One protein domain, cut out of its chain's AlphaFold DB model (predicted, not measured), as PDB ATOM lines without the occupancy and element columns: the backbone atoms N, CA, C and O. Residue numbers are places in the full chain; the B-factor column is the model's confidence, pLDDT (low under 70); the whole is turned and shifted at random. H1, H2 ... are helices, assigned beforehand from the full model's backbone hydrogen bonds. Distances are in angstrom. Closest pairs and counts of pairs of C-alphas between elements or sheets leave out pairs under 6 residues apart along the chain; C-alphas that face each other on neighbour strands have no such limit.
ATOM      1  N   PHE A   2       2.732 -52.242  -5.028       91.75
ATOM      2  CA  PHE A   2       1.523 -51.546  -5.505       91.75
ATOM      3  C   PHE A   2       1.661 -50.014  -5.549       91.75
ATOM      4  O   PHE A   2       1.516 -49.427  -6.613       91.75
ATOM      5  N   ILE A   3       2.037 -49.384  -4.428       94.12
ATOM      6  CA  ILE A   3       2.205 -47.921  -4.337       94.12
ATOM      7  C   ILE A   3       3.218 -47.400  -5.367       94.12
ATOM      8  O   ILE A   3       2.943 -46.429  -6.059       94.12
ATOM      9  N   ALA A   4       4.361 -48.074  -5.521       92.06
ATOM     10  CA  ALA A   4       5.387 -47.672  -6.484       92.06
ATOM     11  C   ALA A   4       4.873 -47.727  -7.932       92.06
ATOM     12  O   ALA A   4       5.154 -46.832  -8.724       92.06
ATOM     13  N   ASN A   5       4.059 -48.733  -8.260       93.56
ATOM     14  CA  ASN A   5       3.439 -48.820  -9.577       93.56
ATOM     15  C   ASN A   5       2.344 -47.758  -9.790       93.56
ATOM     16  O   ASN A   5       2.204 -47.242 -10.893       93.56
ATOM     17  N   GLN A   6       1.600 -47.383  -8.745       96.06
ATOM     18  CA  GLN A   6       0.633 -46.281  -8.826       96.06
ATOM     19  C   GLN A   6       1.320 -44.925  -9.016       96.06
ATOM     20  O   GLN A   6       0.873 -44.129  -9.835       96.06
ATOM     21  N   ILE A   7       2.441 -44.680  -8.328       94.88
ATOM     22  CA  ILE A   7       3.265 -43.480  -8.545       94.88
ATOM     23  C   ILE A   7       3.782 -43.446  -9.988       94.88
ATOM     24  O   ILE A   7       3.676 -42.415 -10.647       94.88
ATOM     25  N   PHE A   8       4.279 -44.577 -10.497       94.81
ATOM     26  CA  PHE A   8       4.735 -44.709 -11.882       94.81
ATOM     27  C   PHE A   8       3.643 -44.330 -12.892       94.81
ATOM     28  O   PHE A   8       3.871 -43.454 -13.723       94.81
ATOM     29  N   LEU A   9       2.445 -44.908 -12.765       96.31
ATOM     30  CA  LEU A   9       1.310 -44.614 -13.649       96.31
ATOM     31  C   LEU A   9       0.824 -43.161 -13.529       96.31
ATOM     32  O   LEU A   9       0.549 -42.502 -14.535       96.31
ATOM     33  N   SER A  10       0.735 -42.653 -12.299       96.50
ATOM     34  CA  SER A  10       0.281 -41.288 -12.018       96.50
ATOM     35  C   SER A  10       1.229 -40.237 -12.599       96.50
ATOM     36  O   SER A  10       0.779 -39.238 -13.157       96.50
ATOM     37  N   MET A  11       2.541 -40.483 -12.561       95.75
ATOM     38  CA  MET A  11       3.543 -39.616 -13.184       95.75
ATOM     39  C   MET A  11       3.328 -39.491 -14.699       95.75
ATOM     40  O   MET A  11       3.347 -38.376 -15.222       95.75
ATOM     41  N   GLY A  12       3.065 -40.601 -15.400       96.00
ATOM     42  CA  GLY A  12       2.762 -40.580 -16.833       96.00
ATOM     43  C   GLY A  12       1.501 -39.772 -17.154       96.00
ATOM     44  O   GLY A  12       1.515 -38.936 -18.058       96.00
ATOM     45  N   ALA A  13       0.430 -39.962 -16.376       97.44
ATOM     46  CA  ALA A  13      -0.806 -39.188 -16.524       97.44
ATOM     47  C   ALA A  13      -0.621 -37.697 -16.207       97.44
ATOM     48  O   ALA A  13      -1.185 -36.846 -16.886       97.44
ATOM     49  N   THR A  14       0.180 -37.375 -15.192       97.06
ATOM     50  CA  THR A  14       0.458 -35.990 -14.787       97.06
ATOM     51  C   THR A  14       1.250 -35.255 -15.866       97.06
ATOM     52  O   THR A  14       0.983 -34.090 -16.145       97.06
ATOM     53  N   ARG A  15       2.213 -35.934 -16.502       96.44
ATOM     54  CA  ARG A  15       3.078 -35.332 -17.523       96.44
ATOM     55  C   ARG A  15       2.413 -35.227 -18.898       96.44
ATOM     56  O   ARG A  15       2.624 -34.224 -19.575       96.44
ATOM     57  N   TYR A  16       1.637 -36.238 -19.300       97.19
ATOM     58  CA  TYR A  16       1.090 -36.382 -20.663       97.19
ATOM     59  C   TYR A  16      -0.444 -36.418 -20.730       97.19
ATOM     60  O   TYR A  16      -1.020 -36.780 -21.757       97.19
ATOM     61  N   GLY A  17      -1.116 -36.070 -19.634       97.44
ATOM     62  CA  GLY A  17      -2.570 -36.067 -19.514       97.44
ATOM     63  C   GLY A  17      -3.181 -37.454 -19.259       97.44
ATOM     64  O   GLY A  17      -2.573 -38.487 -19.568       97.44
ATOM     65  N   PRO A  18      -4.408 -37.510 -18.712       96.50
ATOM     66  CA  PRO A  18      -5.145 -38.757 -18.513       96.50
ATOM     67  C   PRO A  18      -5.591 -39.399 -19.849       96.50
ATOM     68  O   PRO A  18      -5.598 -38.731 -20.882       96.50
ATOM     69  N   PRO A  19      -5.957 -40.697 -19.866       95.75
ATOM     70  CA  PRO A  19      -5.823 -41.657 -18.769       95.75
ATOM     71  C   PRO A  19      -4.355 -42.046 -18.523       95.75
ATOM     72  O   PRO A  19      -3.489 -41.827 -19.379       95.75
ATOM     73  N   ALA A  20      -4.087 -42.618 -17.344       96.38
ATOM     74  CA  ALA A  20      -2.782 -43.169 -16.990       96.38
ATOM     75  C   ALA A  20      -2.484 -44.430 -17.810       96.38
ATOM     76  O   ALA A  20      -3.280 -45.368 -17.802       96.38
ATOM     77  N   THR A  21      -1.335 -44.465 -18.491       96.00
ATOM     78  CA  THR A  21      -0.877 -45.641 -19.248       96.00
ATOM     79  C   THR A  21       0.588 -45.952 -18.955       96.00
ATOM     80  O   THR A  21       1.351 -45.084 -18.510       96.00
ATOM     81  N   VAL A  22       0.987 -47.201 -19.198       94.56
ATOM     82  CA  VAL A  22       2.374 -47.646 -19.017       94.56
ATOM     83  C   VAL A  22       3.290 -46.903 -19.984       94.56
ATOM     84  O   VAL A  22       4.321 -46.397 -19.563       94.56
ATOM     85  N   GLU A  23       2.880 -46.740 -21.238       95.44
ATOM     86  CA  GLU A  23       3.663 -46.101 -22.300       95.44
ATOM     87  C   GLU A  23       3.989 -44.650 -21.936       95.44
ATOM     88  O   GLU A  23       5.153 -44.262 -21.939       95.44
ATOM     89  N   LYS A  24       2.989 -43.869 -21.495       96.94
ATOM     90  CA  LYS A  24       3.194 -42.491 -21.012       96.94
ATOM     91  C   LYS A  24       4.175 -42.436 -19.842       96.94
ATOM     92  O   LYS A  24       4.974 -41.510 -19.726       96.94
ATOM     93  N   SER A  25       4.116 -43.429 -18.964       96.06
ATOM     94  CA  SER A  25       4.982 -43.515 -17.788       96.06
ATOM     95  C   SER A  25       6.420 -43.880 -18.175       96.06
ATOM     96  O   SER A  25       7.365 -43.291 -17.655       96.06
ATOM     97  N   GLN A  26       6.596 -44.781 -19.145       94.94
ATOM     98  CA  GLN A  26       7.893 -45.119 -19.734       94.94
ATOM     99  C   GLN A  26       8.515 -43.915 -20.442       94.94
ATOM    100  O   GLN A  26       9.688 -43.626 -20.216       94.94
ATOM    101  N   THR A  27       7.732 -43.167 -21.226       94.62
ATOM    102  CA  THR A  27       8.194 -41.926 -21.862       94.62
ATOM    103  C   THR A  27       8.596 -40.885 -20.817       94.62
ATOM    104  O   THR A  27       9.640 -40.262 -20.952       94.62
ATOM    105  N   ALA A  28       7.834 -40.724 -19.729       94.88
ATOM    106  CA  ALA A  28       8.178 -39.775 -18.664       94.88
ATOM    107  C   ALA A  28       9.521 -40.121 -18.000       94.88
ATOM    108  O   ALA A  28      10.337 -39.238 -17.735       94.88
ATOM    109  N   ILE A  29       9.766 -41.413 -17.762       93.06
ATOM    110  CA  ILE A  29      11.042 -41.906 -17.240       93.06
ATOM    111  C   ILE A  29      12.179 -41.701 -18.249       93.06
ATOM    112  O   ILE A  29      13.264 -41.267 -17.863       93.06
ATOM    113  N   ALA A  30      11.949 -42.009 -19.528       92.31
ATOM    114  CA  ALA A  30      12.948 -41.851 -20.579       92.31
ATOM    115  C   ALA A  30      13.386 -40.387 -20.725       92.31
ATOM    116  O   ALA A  30      14.585 -40.117 -20.764       92.31
ATOM    117  N   ASP A  31      12.437 -39.450 -20.702       93.81
ATOM    118  CA  ASP A  31      12.705 -38.011 -20.728       93.81
ATOM    119  C   ASP A  31      13.523 -37.563 -19.513       93.81
ATOM    120  O   ASP A  31      14.500 -36.826 -19.650       93.81
ATOM    121  N   PHE A  32      13.166 -38.047 -18.319       92.81
ATOM    122  CA  PHE A  32      13.925 -37.764 -17.103       92.81
ATOM    123  C   PHE A  32      15.365 -38.291 -17.190       92.81
ATOM    124  O   PHE A  32      16.309 -37.598 -16.815       92.81
ATOM    125  N   PHE A  33      15.571 -39.492 -17.728       91.94
ATOM    126  CA  PHE A  33      16.917 -40.024 -17.939       91.94
ATOM    127  C   PHE A  33      17.691 -39.263 -19.016       91.94
ATOM    128  O   PHE A  33      18.881 -39.010 -18.828       91.94
ATOM    129  N   GLY A  34      17.023 -38.826 -20.084       93.75
ATOM    130  CA  GLY A  34      17.601 -37.930 -21.083       93.75
ATOM    131  C   GLY A  34      18.081 -36.618 -20.458       93.75
ATOM    132  O   GLY A  34      19.214 -36.205 -20.700       93.75
ATOM    133  N   TYR A  35      17.279 -36.027 -19.569       93.56
ATOM    134  CA  TYR A  35      17.657 -34.841 -18.795       93.56
ATOM    135  C   TYR A  35      18.898 -35.070 -17.910       93.56
ATOM    136  O   TYR A  35      19.739 -34.183 -17.783       93.56
ATOM    137  N   LEU A  36      19.077 -36.276 -17.360       93.56
ATOM    138  CA  LEU A  36      20.284 -36.659 -16.612       93.56
ATOM    139  C   LEU A  36      21.492 -37.026 -17.501       93.56
ATOM    140  O   LEU A  36      22.531 -37.460 -16.988       93.56
ATOM    141  N   GLY A  37      21.378 -36.911 -18.829       93.81
ATOM    142  CA  GLY A  37      22.425 -37.327 -19.764       93.81
ATOM    143  C   GLY A  37      22.718 -38.829 -19.677       93.81
ATOM    144  O   GLY A  37      23.881 -39.254 -19.676       93.81
ATOM    145  N   LEU A  38      21.672 -39.639 -19.500       91.50
ATOM    146  CA  LEU A  38      21.736 -41.095 -19.469       91.50
ATOM    147  C   LEU A  38      21.174 -41.673 -20.771       91.50
ATOM    148  O   LEU A  38      20.134 -41.239 -21.258       91.50
ATOM    149  N   SER A  39      21.844 -42.694 -21.312       84.31
ATOM    150  CA  SER A  39      21.292 -43.493 -22.409       84.31
ATOM    151  C   SER A  39      19.972 -44.158 -21.986       84.31
ATOM    152  O   SER A  39      19.822 -44.475 -20.799       84.31
ATOM    153  N   PRO A  40      19.053 -44.432 -22.934       76.06
ATOM    154  CA  PRO A  40      17.769 -45.059 -22.640       76.06
ATOM    155  C   PRO A  40      17.924 -46.346 -21.824       76.06
ATOM    156  O   PRO A  40      18.767 -47.196 -22.118       76.06
ATOM    157  N   MET A  41      17.096 -46.479 -20.791       80.12
ATOM    158  CA  MET A  41      17.045 -47.643 -19.908       80.12
ATOM    159  C   MET A  41      15.720 -48.366 -20.103       80.12
ATOM    160  O   MET A  41      14.708 -47.738 -20.402       80.12
ATOM    161  N   SER A  42      15.714 -49.681 -19.900       84.62
ATOM    162  CA  SER A  42      14.463 -50.436 -19.904       84.62
ATOM    163  C   SER A  42      13.857 -50.355 -18.510       84.62
ATOM    164  O   SER A  42      14.425 -50.897 -17.561       84.62
ATOM    165  N   VAL A  43      12.735 -49.655 -18.374       88.44
ATOM    166  CA  VAL A  43      11.932 -49.618 -17.149       88.44
ATOM    167  C   VAL A  43      10.495 -49.872 -17.554       88.44
ATOM    168  O   VAL A  43       9.884 -49.044 -18.214       88.44
ATOM    169  N   GLU A  44       9.958 -51.024 -17.186       90.25
ATOM    170  CA  GLU A  44       8.596 -51.404 -17.553       90.25
ATOM    171  C   GLU A  44       7.562 -51.005 -16.513       90.25
ATOM    172  O   GLU A  44       6.394 -50.825 -16.845       90.25
ATOM    173  N   GLU A  45       7.993 -50.902 -15.258       90.81
ATOM    174  CA  GLU A  45       7.134 -50.632 -14.114       90.81
ATOM    175  C   GLU A  45       7.933 -50.058 -12.933       90.81
ATOM    176  O   GLU A  45       9.158 -50.181 -12.868       90.81
ATOM    177  N   GLY A  46       7.232 -49.417 -11.993       85.75
ATOM    178  CA  GLY A  46       7.852 -48.637 -10.914       85.75
ATOM    179  C   GLY A  46       8.306 -49.418  -9.677       85.75
ATOM    180  O   GLY A  46       8.942 -48.846  -8.797       85.75
ATOM    181  N   SER A  47       7.961 -50.698  -9.549       89.88
ATOM    182  CA  SER A  47       8.234 -51.508  -8.354       89.88
ATOM    183  C   SER A  47       9.504 -52.359  -8.422       89.88
ATOM    184  O   SER A  47       9.980 -52.798  -7.375       89.88
ATOM    185  N   GLY A  48      10.067 -52.579  -9.612       85.94
ATOM    186  CA  GLY A  48      11.280 -53.377  -9.800       85.94
ATOM    187  C   GLY A  48      11.042 -54.892  -9.869       85.94
ATOM    188  O   GLY A  48      11.982 -55.664  -9.697       85.94
ATOM    189  N   LEU A  49       9.803 -55.333 -10.099       86.62
ATOM    190  CA  LEU A  49       9.443 -56.743 -10.268       86.62
ATOM    191  C   LEU A  49       9.758 -57.275 -11.671       86.62
ATOM    192  O   LEU A  49      10.081 -58.463 -11.808       86.62
ATOM    193  N   SER A  50       9.668 -56.430 -12.705       87.88
ATOM    194  CA  SER A  50       9.901 -56.879 -14.080       87.88
ATOM    195  C   SER A  50      11.360 -57.284 -14.285       87.88
ATOM    196  O   SER A  50      12.291 -56.528 -14.011       87.88
ATOM    197  N   ARG A  51      11.561 -58.483 -14.846       86.31
ATOM    198  CA  ARG A  51      12.880 -58.974 -15.284       86.31
ATOM    199  C   ARG A  51      13.403 -58.273 -16.530       86.31
ATOM    200  O   ARG A  51      14.569 -58.440 -16.878       86.31
ATOM    201  N   ARG A  52      12.552 -57.508 -17.208       87.62
ATOM    202  CA  ARG A  52      12.939 -56.712 -18.370       87.62
ATOM    203  C   ARG A  52      13.424 -55.321 -17.963       87.62
ATOM    204  O   ARG A  52      13.991 -54.633 -18.808       87.62
ATOM    205  N   ASN A  53      13.310 -54.945 -16.683       87.44
ATOM    206  CA  ASN A  53      13.975 -53.757 -16.160       87.44
ATOM    207  C   ASN A  53      15.499 -53.927 -16.249       87.44
ATOM    208  O   ASN A  53      16.050 -54.916 -15.761       87.44
ATOM    209  N   ARG A  54      16.195 -52.966 -16.860       89.12
ATOM    210  CA  ARG A  54      17.655 -52.971 -17.014       89.12
ATOM    211  C   ARG A  54      18.227 -51.601 -16.692       89.12
ATOM    212  O   ARG A  54      17.941 -50.626 -17.379       89.12
ATOM    213  N   ILE A  55      19.083 -51.578 -15.677       90.56
ATOM    214  CA  ILE A  55      19.851 -50.414 -15.246       90.56
ATOM    215  C   ILE A  55      21.243 -50.875 -14.814       90.56
ATOM    216  O   ILE A  55      21.383 -51.873 -14.103       90.56
TER     217      ILE A  55
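This is residues 2 to 55 of the 144 residues of the protein "Peptidase S13" of Desulfobacteraceae bacterium (UniProt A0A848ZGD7). Two helices stand at nearly a right angle: H2 packs on H1 with residues 22 to 28 and runs off to one side. A long tail with no named element, residues 36 to 55, folds back from the end of H2 into the angle between the helices. The printed part has 54 residues, H1 then H2 along the chain, no named strand, and is all helix; it is compact, with a radius of gyration of the C-alphas of 10.7 A and spans of 27 by 24 by 14 A.

Start with H1, residues 2 to 16, then pass a tight link of 5 residues to H2, residues 22 to 35. They touch, H2 with residues 22 to 28 alone; look at Gly 12 and Ser 25, whose C-alphas are the closest, 3.8 A apart. Their lines are about perpendicular, at 75 degrees. In H1 and H2 every O i to N i+4 pair is within hydrogen-bond range.

Find C-alpha 2 at (1.523, -51.546, -5.505); from there H1 runs 21.4 A to C-alpha 16. H2 runs 19.9 A to C-alpha 35 at (17.657, -34.841, -18.795).

The C-alphas of Phe 2 and Gly 37 are the two farthest apart, 29.0 A. The printed part has no cut, and no printed residue is under 70 in pLDDT.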